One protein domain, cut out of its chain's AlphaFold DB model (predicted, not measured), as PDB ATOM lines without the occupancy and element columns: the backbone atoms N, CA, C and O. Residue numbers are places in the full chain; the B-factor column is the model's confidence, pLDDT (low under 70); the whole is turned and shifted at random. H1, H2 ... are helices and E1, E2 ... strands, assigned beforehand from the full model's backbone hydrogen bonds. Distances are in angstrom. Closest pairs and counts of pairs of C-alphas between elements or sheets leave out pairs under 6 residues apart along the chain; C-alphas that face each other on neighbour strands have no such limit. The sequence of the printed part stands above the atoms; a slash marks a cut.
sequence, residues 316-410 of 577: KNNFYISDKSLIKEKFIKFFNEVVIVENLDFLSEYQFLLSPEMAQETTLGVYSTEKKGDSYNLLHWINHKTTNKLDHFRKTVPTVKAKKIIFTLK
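What this domain is: This is residues 316 to 410 of the 577 residues of an uncharacterized protein of Flavobacterium pectinovorum (UniProt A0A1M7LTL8). A strongly twisted five-stranded sheet forms one lobe, and from it a two-stranded arm, E1 and E7, leads off with the short helix H1 beyond it. The 95 printed residues hold one named helix and seven named strands, in the order H1 E1 E2 E3 E4 E5 E6 E7. The large sheet, E2 E3 E4 E5 E6, is antiparallel, as is the arm; the class is mostly strand, with under half of the residues in named elements. The whole is loose and elongated, with a radius of gyration of the C-alphas of 15.6 A and spans of 50 by 28 by 23 A.

Where its parts are: Find C-alpha 378 at (-1.189, 34.998, 105.723); from there E4, residues 378 to 386, runs 22.8 A. In the same sheet look for E2, residues 350 to 353, E3, residues 364 to 368, E5, residues 389 to 393, and E6, residues 399 to 402. E1, residues 335 to 340, spans 14.1 A; E7, 404 to 409, spans 15.9 A and ends at (-12.269, 7.616, 99.854). H1, residues 329 to 332, begins at (-25.930, 2.853, 98.847).

How they stand to each other: E2 to E6 form a meander, each strand the antiparallel neighbour of the one before, with edge strands E2 and E6. Look for N 351 and O 367 at 2.8 A between E2 and E3, N 366 and O 380 at 2.8 A between E3 and E4, N 393 and O 381 at 2.8 A between E4 and E5, and N 390 and O 401 at 2.8 A between E5 and E6. E6 runs on into E7 at 57 degrees. E7 is antiparallel to E1, with N 336 and O 408 at 2.8 A; residues 320 to 321 also pair with 407 to 408 of E7. H1 is not on the large sheet and is too short for an O i to N i+4 pair; its one O i to N i+3 pair is within range.

The domain as a whole: The farthest C-alphas, Lys 330 and Asp 374, are 50.9 A apart. The printed part has no cut, and no link is long. Confidence is under 70 at 23 residues, among them 341 to 351 and 355 to 362.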
ATOM      1  N   LYS A 316     -10.990  10.211  90.416       84.38
ATOM      2  CA  LYS A 316     -10.068  11.256  89.989       84.38
ATOM      3  C   LYS A 316      -8.876  11.272  90.932       84.38
ATOM      4  O   LYS A 316      -9.044  11.269  92.152       84.38
ATOM      5  N   ASN A 317      -7.678  11.280  90.350       80.00
ATOM      6  CA  ASN A 317      -6.404  11.226  91.073       80.00
ATOM      7  C   ASN A 317      -6.334  10.061  92.078       80.00
ATOM      8  O   ASN A 317      -5.745  10.216  93.143       80.00
ATOM      9  N   ASN A 318      -6.989   8.931  91.769       81.25
ATOM     10  CA  ASN A 318      -7.102   7.758  92.647       81.25
ATOM     11  C   ASN A 318      -7.692   8.065  94.043       81.25
ATOM     12  O   ASN A 318      -7.474   7.308  94.983       81.25
ATOM     13  N   PHE A 319      -8.428   9.177  94.186       82.50
ATOM     14  CA  PHE A 319      -8.804   9.725  95.492       82.50
ATOM     15  C   PHE A 319     -10.303   9.997  95.649       82.50
ATOM     16  O   PHE A 319     -10.876   9.678  96.693       82.50
ATOM     17  N   TYR A 320     -10.953  10.597  94.644       89.31
ATOM     18  CA  TYR A 320     -12.319  11.102  94.813       89.31
ATOM     19  C   TYR A 320     -13.219  10.954  93.590       89.31
ATOM     20  O   TYR A 320     -12.753  10.917  92.454       89.31
ATOM     21  N   ILE A 321     -14.528  10.967  93.832       89.50
ATOM     22  CA  ILE A 321     -15.590  10.986  92.823       89.50
ATOM     23  C   ILE A 321     -16.370  12.296  92.968       89.50
ATOM     24  O   ILE A 321     -16.657  12.744  94.075       89.50
ATOM     25  N   SER A 322     -16.674  12.968  91.856       84.06
ATOM     26  CA  SER A 322     -17.404  14.251  91.884       84.06
ATOM     27  C   SER A 322     -18.926  14.090  91.885       84.06
ATOM     28  O   SER A 322     -19.625  14.986  92.341       84.06
ATOM     29  N   ASP A 323     -19.435  12.978  91.356       87.75
ATOM     30  CA  ASP A 323     -20.864  12.735  91.186       87.75
ATOM     31  C   ASP A 323     -21.355  11.675  92.181       87.75
ATOM     32  O   ASP A 323     -20.961  10.509  92.108       87.75
ATOM     33  N   LYS A 324     -22.229  12.086  93.107       87.44
ATOM     34  CA  LYS A 324     -22.827  11.201  94.117       87.44
ATOM     35  C   LYS A 324     -23.649  10.080  93.488       87.44
ATOM     36  O   LYS A 324     -23.722   9.004  94.068       87.44
ATOM     37  N   SER A 325     -24.278  10.329  92.336       89.81
ATOM     38  CA  SER A 325     -25.204   9.382  91.702       89.81
ATOM     39  C   SER A 325     -24.519   8.087  91.254       89.81
ATOM     40  O   SER A 325     -25.172   7.052  91.148       89.81
ATOM     41  N   LEU A 326     -23.195   8.125  91.072       90.12
ATOM     42  CA  LEU A 326     -22.377   6.952  90.780       90.12
ATOM     43  C   LEU A 326     -22.207   6.038  92.010       90.12
ATOM     44  O   LEU A 326     -22.011   4.835  91.859       90.12
ATOM     45  N   ILE A 327     -22.294   6.582  93.230       92.56
ATOM     46  CA  ILE A 327     -22.048   5.847  94.477       92.56
ATOM     47  C   ILE A 327     -23.347   5.196  94.958       92.56
ATOM     48  O   ILE A 327     -24.207   5.836  95.565       92.56
ATOM     49  N   LYS A 328     -23.466   3.885  94.729       92.81
ATOM     50  CA  LYS A 328     -24.570   3.064  95.254       92.81
ATOM     51  C   LYS A 328     -24.555   3.017  96.783       92.81
ATOM     52  O   LYS A 328     -23.494   3.067  97.403       92.81
ATOM     53  N   GLU A 329     -25.729   2.832  97.387       92.38
ATOM     54  CA  GLU A 329     -25.930   2.853  98.847       92.38
ATOM     55  C   GLU A 329     -24.965   1.928  99.605       92.38
ATOM     56  O   GLU A 329     -24.325   2.350 100.569       92.38
ATOM     57  N   LYS A 330     -24.756   0.709  99.091       94.19
ATOM     58  CA  LYS A 330     -23.836  -0.285  99.669       94.19
ATOM     59  C   LYS A 330     -22.370   0.180  99.752       94.19
ATOM     60  O   LYS A 330     -21.615  -0.347 100.567       94.19
ATOM     61  N   PHE A 331     -21.969   1.176  98.956       94.62
ATOM     62  CA  PHE A 331     -20.602   1.708  98.907       94.62
ATOM     63  C   PHE A 331     -20.425   3.045  99.632       94.62
ATOM     64  O   PHE A 331     -19.287   3.440  99.878       94.62
ATOM     65  N   ILE A 332     -21.508   3.729 100.026       92.25
ATOM     66  CA  ILE A 332     -21.442   5.044 100.696       92.25
ATOM     67  C   ILE A 332     -20.537   4.992 101.932       92.25
ATOM     68  O   ILE A 332     -19.785   5.929 102.189       92.25
ATOM     69  N   LYS A 333     -20.537   3.864 102.656       92.56
ATOM     70  CA  LYS A 333     -19.706   3.652 103.848       92.56
ATOM     71  C   LYS A 333     -18.195   3.809 103.612       92.56
ATOM     72  O   LYS A 333     -17.468   3.962 104.593       92.56
ATOM     73  N   PHE A 334     -17.718   3.790 102.366       93.56
ATOM     74  CA  PHE A 334     -16.304   3.955 102.008       93.56
ATOM     75  C   PHE A 334     -15.903   5.390 101.661       93.56
ATOM     76  O   PHE A 334     -14.710   5.668 101.540       93.56
ATOM     77  N   PHE A 335     -16.869   6.302 101.537       92.56
ATOM     78  CA  PHE A 335     -16.629   7.675 101.113       92.56
ATOM     79  C   PHE A 335     -16.981   8.685 102.207       92.56
ATOM     80  O   PHE A 335     -17.896   8.480 103.000       92.56
ATOM     81  N   ASN A 336     -16.262   9.804 102.210       89.69
ATOM     82  CA  ASN A 336     -16.600  11.007 102.960       89.69
ATOM     83  C   ASN A 336     -17.031  12.100 101.981       89.69
ATOM     84  O   ASN A 336     -16.372  12.323 100.965       89.69
ATOM     85  N   GLU A 337     -18.113  12.801 102.306       87.31
ATOM     86  CA  GLU A 337     -18.511  14.014 101.592       87.31
ATOM     87  C   GLU A 337     -17.628  15.175 102.065       87.31
ATOM     88  O   GLU A 337     -17.601  15.501 103.252       87.31
ATOM     89  N   VAL A 338     -16.876  15.781 101.146       82.94
ATOM     90  CA  VAL A 338     -15.954  16.881 101.453       82.94
ATOM     91  C   VAL A 338     -16.046  17.984 100.404       82.94
ATOM     92  O   VAL A 338     -16.524  17.787  99.288       82.94
ATOM     93  N   VAL A 339     -15.558  19.173 100.752       76.00
ATOM     94  CA  VAL A 339     -15.445  20.303  99.824       76.00
ATOM     95  C   VAL A 339     -13.999  20.415  99.358       76.00
ATOM     96  O   VAL A 339     -13.107  20.611 100.180       76.00
ATOM     97  N   ILE A 340     -13.765  20.350  98.046       73.50
ATOM     98  CA  ILE A 340     -12.438  20.622  97.481       73.50
ATOM     99  C   ILE A 340     -12.252  22.122  97.244       73.50
ATOM    100  O   ILE A 340     -13.131  22.800  96.702       73.50
ATOM    101  N   VAL A 341     -11.086  22.637  97.634       68.81
ATOM    102  CA  VAL A 341     -10.635  23.993  97.313       68.81
ATOM    103  C   VAL A 341      -9.401  23.886  96.426       68.81
ATOM    104  O   VAL A 341      -8.349  23.434  96.863       68.81
ATOM    105  N   GLU A 342      -9.542  24.293  95.168       62.53
ATOM    106  CA  GLU A 342      -8.486  24.208  94.154       62.53
ATOM    107  C   GLU A 342      -7.701  25.536  94.044       62.53
ATOM    108  O   GLU A 342      -8.213  26.611  94.392       62.53
ATOM    109  N   ASN A 343      -6.470  25.456  93.517       61.66
ATOM    110  CA  ASN A 343      -5.568  26.587  93.234       61.66
ATOM    111  C   ASN A 343      -5.169  27.402  94.483       61.66
ATOM    112  O   ASN A 343      -5.393  28.614  94.555       61.66
ATOM    113  N   LEU A 344      -4.628  26.712  95.490       64.00
ATOM    114  CA  LEU A 344      -3.922  27.325  96.621       64.00
ATOM    115  C   LEU A 344      -2.410  27.294  96.330       64.00
ATOM    116  O   LEU A 344      -1.928  26.319  95.758       64.00
ATOM    117  N   ASP A 345      -1.672  28.344  96.695       62.44
ATOM    118  CA  ASP A 345      -0.261  28.507  96.316       62.44
ATOM    119  C   ASP A 345       0.697  27.976  97.433       62.44
ATOM    120  O   ASP A 345       0.500  28.345  98.588       62.44
ATOM    121  N   PHE A 346       1.765  27.212  97.084       58.09
ATOM    122  CA  PHE A 346       2.983  26.833  97.883       58.09
ATOM    123  C   PHE A 346       2.841  25.909  99.148       58.09
ATOM    124  O   PHE A 346       1.853  26.026  99.859       58.09
ATOM    125  N   LEU A 347       3.815  25.004  99.480       55.94
ATOM    126  CA  LEU A 347       3.602  23.934 100.515       55.94
ATOM    127  C   LEU A 347       4.727  23.423 101.493       55.94
ATOM    128  O   LEU A 347       4.442  22.473 102.215       55.94
ATOM    129  N   SER A 348       5.936  23.994 101.657       47.00
ATOM    130  CA  SER A 348       6.940  23.450 102.632       47.00
ATOM    131  C   SER A 348       7.231  24.277 103.904       47.00
ATOM    132  O   SER A 348       7.791  23.740 104.851       47.00
ATOM    133  N   GLU A 349       6.838  25.554 103.968       58.03
ATOM    134  CA  GLU A 349       7.141  26.496 105.078       58.03
ATOM    135  C   GLU A 349       5.854  27.079 105.699       58.03
ATOM    136  O   GLU A 349       5.798  28.231 106.141       58.03
ATOM    137  N   TYR A 350       4.772  26.295 105.658       66.81
ATOM    138  CA  TYR A 350       3.420  26.760 105.947       66.81
ATOM    139  C   TYR A 350       2.829  26.117 107.196       66.81
ATOM    140  O   TYR A 350       2.920  24.910 107.407       66.81
ATOM    141  N   GLN A 351       2.166  26.940 107.997       63.16
ATOM    142  CA  GLN A 351       1.324  26.538 109.110       63.16
ATOM    143  C   GLN A 351      -0.125  26.443 108.635       63.16
ATOM    144  O   GLN A 351      -0.657  27.385 108.035       63.16
ATOM    145  N   PHE A 352      -0.757  25.309 108.924       75.12
ATOM    146  CA  PHE A 352      -2.171  25.068 108.659       75.12
ATOM    147  C   PHE A 352      -2.983  25.367 109.914       75.12
ATOM    148  O   PHE A 352      -2.677  24.873 110.996       75.12
ATOM    149  N   LEU A 353      -4.016  26.184 109.758       66.50
ATOM    150  CA  LEU A 353      -4.884  26.637 110.837       66.50
ATOM    151  C   LEU A 353      -6.278  26.061 110.586       66.50
ATOM    152  O   LEU A 353      -6.840  26.238 109.503       66.50
ATOM    153  N   LEU A 354      -6.817  25.353 111.572       70.94
ATOM    154  CA  LEU A 354      -8.142  24.739 111.534       70.94
ATOM    155  C   LEU A 354      -8.908  25.176 112.778       70.94
ATOM    156  O   LEU A 354      -8.319  25.276 113.856       70.94
ATOM    157  N   SER A 355     -10.206  25.430 112.632       65.62
ATOM    158  CA  SER A 355     -11.040  25.759 113.789       65.62
ATOM    159  C   SER A 355     -11.249  24.520 114.661       65.62
ATOM    160  O   SER A 355     -11.481  23.435 114.122       65.62
ATOM    161  N   PRO A 356     -11.184  24.662 115.995       50.97
ATOM    162  CA  PRO A 356     -11.377  23.545 116.912       50.97
ATOM    163  C   PRO A 356     -12.833  23.040 116.955       50.97
ATOM    164  O   PRO A 356     -13.049  21.881 117.302       50.97
ATOM    165  N   GLU A 357     -13.823  23.855 116.561       56.25
ATOM    166  CA  GLU A 357     -15.250  23.491 116.520       56.25
ATOM    167  C   GLU A 357     -15.882  23.758 115.137       56.25
ATOM    168  O   GLU A 357     -15.502  24.683 114.421       56.25
ATOM    169  N   MET A 358     -16.863  22.935 114.733       56.06
ATOM    170  CA  MET A 358     -17.452  22.964 113.377       56.06
ATOM    171  C   MET A 358     -18.500  24.069 113.139       56.06
ATOM    172  O   MET A 358     -18.986  24.224 112.015       56.06
ATOM    173  N   ALA A 359     -18.882  24.839 114.158       46.47
ATOM    174  CA  ALA A 359     -19.927  25.850 114.034       46.47
ATOM    175  C   ALA A 359     -19.330  27.251 113.790       46.47
ATOM    176  O   ALA A 359     -18.785  27.870 114.689       46.47
ATOM    177  N   GLN A 360     -19.499  27.758 112.562       54.56
ATOM    178  CA  GLN A 360     -19.257  29.153 112.136       54.56
ATOM    179  C   GLN A 360     -17.812  29.688 112.087       54.56
ATOM    180  O   GLN A 360     -17.636  30.897 111.936       54.56
ATOM    181  N   GLU A 361     -16.784  28.841 112.080       65.69
ATOM    182  CA  GLU A 361     -15.394  29.317 112.030       65.69
ATOM    183  C   GLU A 361     -14.566  28.725 110.877       65.69
ATOM    184  O   GLU A 361     -15.011  27.882 110.093       65.69
ATOM    185  N   THR A 362     -13.378  29.298 110.701       64.50
ATOM    186  CA  THR A 362     -12.400  29.066 109.636       64.50
ATOM    187  C   THR A 362     -12.238  27.605 109.242       64.50
ATOM    188  O   THR A 362     -11.787  26.767 110.022       64.50
ATOM    189  N   THR A 363     -12.564  27.321 107.980       73.31
ATOM    190  CA  THR A 363     -12.403  26.013 107.345       73.31
ATOM    191  C   THR A 363     -10.926  25.673 107.162       73.31
ATOM    192  O   THR A 363     -10.537  24.532 107.377       73.31
ATOM    193  N   LEU A 364     -10.112  26.645 106.734       79.56
ATOM    194  CA  LEU A 364      -8.677  26.463 106.514       79.56
ATOM    195  C   LEU A 364      -7.953  27.813 106.480       79.56
ATOM    196  O   LEU A 364      -8.317  28.690 105.693       79.56
ATOM    197  N   GLY A 365      -6.894  27.953 107.271       80.00
ATOM    198  CA  GLY A 365      -5.901  29.018 107.153       80.00
ATOM    199  C   GLY A 365      -4.535  28.460 106.748       80.00
ATOM    200  O   GLY A 365      -4.161  27.372 107.175       80.00
ATOM    201  N   VAL A 366      -3.795  29.196 105.923       82.12
ATOM    202  CA  VAL A 366      -2.429  28.876 105.484       82.12
ATOM    203  C   VAL A 366      -1.550  30.097 105.739       82.12
ATOM    204  O   VAL A 366      -1.755  31.151 105.127       82.12
ATOM    205  N   TYR A 367      -0.580  29.956 106.640       79.88
ATOM    206  CA  TYR A 367       0.337  31.019 107.056       79.88
ATOM    207  C   TYR A 367       1.789  30.634 106.763       79.88
ATOM    208  O   TYR A 367       2.223  29.551 107.124       79.88
ATOM    209  N   SER A 368       2.547  31.514 106.122       78.94
ATOM    210  CA  SER A 368       3.974  31.346 105.840       78.94
ATOM    211  C   SER A 368       4.811  31.835 107.017       78.94
ATOM    212  O   SER A 368       4.657  32.985 107.440       78.94
ATOM    213  N   THR A 369       5.747  31.026 107.515       72.25
ATOM    214  CA  THR A 369       6.687  31.481 108.559       72.25
ATOM    215  C   THR A 369       7.697  32.499 108.033       72.25
ATOM    216  O   THR A 369       8.203  33.311 108.803       72.25
ATOM    217  N   GLU A 370       7.919  32.527 106.717       70.12
ATOM    218  CA  GLU A 370       8.784  33.489 106.033       70.12
ATOM    219  C   GLU A 370       8.006  34.296 104.987       70.12
ATOM    220  O   GLU A 370       7.124  33.776 104.297       70.12
ATOM    221  N   LYS A 371       8.309  35.592 104.860       72.31
ATOM    222  CA  LYS A 371       7.636  36.467 103.894       72.31
ATOM    223  C   LYS A 371       8.137  36.161 102.477       72.31
ATOM    224  O   LYS A 371       9.313  36.360 102.186       72.31
ATOM    225  N   LYS A 372       7.245  35.725 101.579       66.62
ATOM    226  CA  LYS A 372       7.585  35.427 100.174       66.62
ATOM    227  C   LYS A 372       7.230  36.596  99.255       66.62
ATOM    228  O   LYS A 372       6.059  36.822  98.943       66.62
ATOM    229  N   GLY A 373       8.253  37.331  98.816       72.44
ATOM    230  CA  GLY A 373       8.100  38.511  97.957       72.44
ATOM    231  C   GLY A 373       7.263  39.613  98.618       72.44
ATOM    232  O   GLY A 373       7.404  39.884  99.810       72.44
ATOM    233  N   ASP A 374       6.354  40.218  97.851       68.25
ATOM    234  CA  ASP A 374       5.475  41.298  98.330       68.25
ATOM    235  C   ASP A 374       4.205  40.804  99.046       68.25
ATOM    236  O   ASP A 374       3.398  41.607  99.517       68.25
ATOM    237  N   SER A 375       4.002  39.487  99.145       67.06
ATOM    238  CA  SER A 375       2.802  38.917  99.766       67.06
ATOM    239  C   SER A 375       2.860  38.983 101.296       67.06
ATOM    240  O   SER A 375       3.930  38.916 101.903       67.06
ATOM    241  N   TYR A 376       1.693  39.096 101.937       72.94
ATOM    242  CA  TYR A 376       1.566  38.932 103.389       72.94
ATOM    243  C   TYR A 376       1.856  37.483 103.797       72.94
ATOM    244  O   TYR A 376       1.621  36.563 103.019       72.94
ATOM    245  N   ASN A 377       2.311  37.267 105.035       78.25
ATOM    246  CA  ASN A 377       2.547  35.921 105.564       78.25
ATOM    247  C   ASN A 377       1.261  35.078 105.622       78.25
ATOM    248  O   ASN A 377       1.314  33.874 105.398       78.25
ATOM    249  N   LEU A 378       0.094  35.689 105.858       80.50
ATOM    250  CA  LEU A 378      -1.189  34.998 105.723       80.50
ATOM    251  C   LEU A 378      -1.559  34.860 104.238       80.50
ATOM    252  O   LEU A 378      -2.012  35.822 103.618       80.50
ATOM    253  N   LEU A 379      -1.383  33.662 103.674       80.12
ATOM    254  CA  LEU A 379      -1.604  33.419 102.247       80.12
ATOM    255  C   LEU A 379      -3.063  33.136 101.902       80.12
ATOM    256  O   LEU A 379      -3.576  33.619 100.886       80.12
ATOM    257  N   HIS A 380      -3.718  32.321 102.726       83.56
ATOM    258  CA  HIS A 380      -5.095  31.893 102.519       83.56
ATOM    259  C   HIS A 380      -5.810  31.824 103.863       83.56
ATOM    260  O   HIS A 380      -5.305  31.222 104.800       83.56
ATOM    261  N   TRP A 381      -7.001  32.401 103.947       85.44
ATOM    262  CA  TRP A 381      -7.916  32.185 105.063       85.44
ATOM    263  C   TRP A 381      -9.313  31.962 104.500       85.44
ATOM    264  O   TRP A 381      -9.801  32.767 103.704       85.44
ATOM    265  N   ILE A 382      -9.918  30.823 104.814       85.38
ATOM    266  CA  ILE A 382     -11.131  30.337 104.159       85.38
ATOM    267  C   ILE A 382     -12.195  30.102 105.215       85.38
ATOM    268  O   ILE A 382     -12.008  29.280 106.107       85.38
ATOM    269  N   ASN A 383     -13.333  30.777 105.063       85.25
ATOM    270  CA  ASN A 383     -14.491  30.620 105.936       85.25
ATOM    271  C   ASN A 383     -15.693  30.089 105.148       85.25
ATOM    272  O   ASN A 383     -15.868  30.367 103.955       85.25
ATOM    273  N   HIS A 384     -16.581  29.367 105.830       80.12
ATOM    274  CA  HIS A 384     -17.897  29.063 105.286       80.12
ATOM    275  C   HIS A 384     -18.758  30.328 105.236       80.12
ATOM    276  O   HIS A 384     -19.016  30.945 106.262       80.12
ATOM    277  N   LYS A 385     -19.237  30.691 104.039       78.06
ATOM    278  CA  LYS A 385     -20.202  31.789 103.865       78.06
ATOM    279  C   LYS A 385     -21.638  31.276 103.869       78.06
ATOM    280  O   LYS A 385     -22.516  31.842 104.500       78.06
ATOM    281  N   THR A 386     -21.884  30.213 103.103       77.62
ATOM    282  CA  THR A 386     -23.182  29.523 103.002       77.62
ATOM    283  C   THR A 386     -22.954  28.036 102.726       77.62
ATOM    284  O   THR A 386     -21.812  27.591 102.551       77.62
ATOM    285  N   THR A 387     -24.031  27.257 102.606       72.69
ATOM    286  CA  THR A 387     -23.980  25.838 102.218       72.69
ATOM    287  C   THR A 387     -23.200  25.603 100.924       72.69
ATOM    288  O   THR A 387     -22.471  24.623 100.852       72.69
ATOM    289  N   ASN A 388     -23.238  26.547  99.968       76.19
ATOM    290  CA  ASN A 388     -22.642  26.390  98.631       76.19
ATOM    291  C   ASN A 388     -21.519  27.392  98.311       76.19
ATOM    292  O   ASN A 388     -21.003  27.399  97.194       76.19
ATOM    293  N   LYS A 389     -21.138  28.267  99.251       82.12
ATOM    294  CA  LYS A 389     -20.122  29.312  99.021       82.12
ATOM    295  C   LYS A 389     -19.122  29.416 100.172       82.12
ATOM    296  O   LYS A 389     -19.470  29.197 101.334       82.12
ATOM    297  N   LEU A 390     -17.897  29.797  99.831       84.88
ATOM    298  CA  LEU A 390     -16.787  30.096 100.731       84.88
ATOM    299  C   LEU A 390     -16.393  31.565 100.580       84.88
ATOM    300  O   LEU A 390     -16.417  32.091  99.466       84.88
ATOM    301  N   ASP A 391     -15.990  32.189 101.679       86.25
ATOM    302  CA  ASP A 391     -15.245  33.445 101.645       86.25
ATOM    303  C   ASP A 391     -13.748  33.116 101.701       86.25
ATOM    304  O   ASP A 391     -13.283  32.468 102.638       86.25
ATOM    305  N   HIS A 392     -12.998  33.527 100.674       86.19
ATOM    306  CA  HIS A 392     -11.553  33.329 100.568       86.19
ATOM    307  C   HIS A 392     -10.829  34.666 100.738       86.19
ATOM    308  O   HIS A 392     -10.803  35.513  99.844       86.19
ATOM    309  N   PHE A 393     -10.209  34.848 101.896       84.31
ATOM    310  CA  PHE A 393      -9.403  36.012 102.220       84.31
ATOM    311  C   PHE A 393      -7.949  35.766 101.788       84.31
ATOM    312  O   PHE A 393      -7.268  34.873 102.294       84.31
ATOM    313  N   ARG A 394      -7.479  36.577 100.834       78.62
ATOM    314  CA  ARG A 394      -6.042  36.840 100.576       78.62
ATOM    315  C   ARG A 394      -5.654  38.295 100.871       78.62
ATOM    316  O   ARG A 394      -4.504  38.690 100.745       78.62
ATOM    317  N   LYS A 395      -6.662  39.112 101.164       76.06
ATOM    318  CA  LYS A 395      -6.616  40.546 101.432       76.06
ATOM    319  C   LYS A 395      -7.834  40.897 102.284       76.06
ATOM    320  O   LYS A 395      -8.684  40.039 102.520       76.06
ATOM    321  N   THR A 396      -7.932  42.153 102.705       75.75
ATOM    322  CA  THR A 396      -8.993  42.657 103.593       75.75
ATOM    323  C   THR A 396     -10.416  42.352 103.115       75.75
ATOM    324  O   THR A 396     -11.293  42.125 103.942       75.75
ATOM    325  N   VAL A 397     -10.652  42.297 101.799       82.50
ATOM    326  CA  VAL A 397     -11.948  41.916 101.216       82.50
ATOM    327  C   VAL A 397     -11.873  40.489 100.653       82.50
ATOM    328  O   VAL A 397     -11.046  40.246  99.762       82.50
ATOM    329  N   PRO A 398     -12.722  39.551 101.120       84.38
ATOM    330  CA  PRO A 398     -12.717  38.178 100.631       84.38
ATOM    331  C   PRO A 398     -13.277  38.084  99.213       84.38
ATOM    332  O   PRO A 398     -14.204  38.804  98.834       84.38
ATOM    333  N   THR A 399     -12.758  37.140  98.434       86.25
ATOM    334  CA  THR A 399     -13.404  36.703  97.194       86.25
ATOM    335  C   THR A 399     -14.355  35.551  97.493       86.25
ATOM    336  O   THR A 399     -14.049  34.653  98.277       86.25
ATOM    337  N   VAL A 400     -15.533  35.565  96.870       85.06
ATOM    338  CA  VAL A 400     -16.522  34.498  97.049       85.06
ATOM    339  C   VAL A 400     -16.219  33.367  96.075       85.06
ATOM    340  O   VAL A 400     -16.243  33.574  94.863       85.06
ATOM    341  N   LYS A 401     -15.977  32.166  96.600       82.44
ATOM    342  CA  LYS A 401     -15.786  30.944  95.806       82.44
ATOM    343  C   LYS A 401     -16.976  30.002  95.972       82.44
ATOM    344  O   LYS A 401     -17.539  29.896  97.060       82.44
ATOM    345  N   ALA A 402     -17.371  29.314  94.904       78.88
ATOM    346  CA  ALA A 402     -18.357  28.240  94.994       78.88
ATOM    347  C   ALA A 402     -17.725  26.990  95.628       78.88
ATOM    348  O   ALA A 402     -16.565  26.679  95.360       78.88
ATOM    349  N   LYS A 403     -18.484  26.276  96.463       78.94
ATOM    350  CA  LYS A 403     -18.077  24.972  96.996       78.94
ATOM    351  C   LYS A 403     -18.246  23.914  95.913       78.94
ATOM    352  O   LYS A 403     -19.318  23.802  95.324       78.94
ATOM    353  N   LYS A 404     -17.208  23.113  95.694       80.56
ATOM    354  CA  LYS A 404     -17.274  21.902  94.878       80.56
ATOM    355  C   LYS A 404     -17.317  20.711  95.827       80.56
ATOM    356  O   LYS A 404     -16.309  20.379  96.448       80.56
ATOM    357  N   ILE A 405     -18.507  20.144  95.997       83.12
ATOM    358  CA  ILE A 405     -18.716  18.963  96.838       83.12
ATOM    359  C   ILE A 405     -18.223  17.743  96.062       83.12
ATOM    360  O   ILE A 405     -18.540  17.582  94.883       83.12
ATOM    361  N   ILE A 406     -17.412  16.923  96.716       87.19
ATOM    362  CA  ILE A 406     -16.857  15.680  96.184       87.19
ATOM    363  C   ILE A 406     -16.955  14.581  97.245       87.19
ATOM    364  O   ILE A 406     -17.148  14.851  98.429       87.19
ATOM    365  N   PHE A 407     -16.771  13.340  96.816       90.81
ATOM    366  CA  PHE A 407     -16.803  12.153  97.659       90.81
ATOM    367  C   PHE A 407     -15.423  11.509  97.629       90.81
ATOM    368  O   PHE A 407     -15.034  10.909  96.627       90.81
ATOM    369  N   THR A 408     -14.648  11.682  98.694       92.12
ATOM    370  CA  THR A 408     -13.296  11.114  98.810       92.12
ATOM    371  C   THR A 408     -13.364   9.746  99.451       92.12
ATOM    372  O   THR A 408     -14.153   9.564 100.378       92.12
ATOM    373  N   LEU A 409     -12.498   8.817  99.051       91.00
ATOM    374  CA  LEU A 409     -12.269   7.616  99.854       91.00
ATOM    375  C   LEU A 409     -11.926   8.018 101.296       91.00
ATOM    376  O   LEU A 409     -11.227   9.011 101.528       91.00
ATOM    377  N   LYS A 410     -12.416   7.255 102.276       91.00
ATOM    378  CA  LYS A 410     -11.997   7.426 103.674       91.00
ATOM    379  C   LYS A 410     -10.466   7.360 103.765       91.00
ATOM    380  O   LYS A 410      -9.877   6.547 103.055       91.00
TER     381      LYS A 410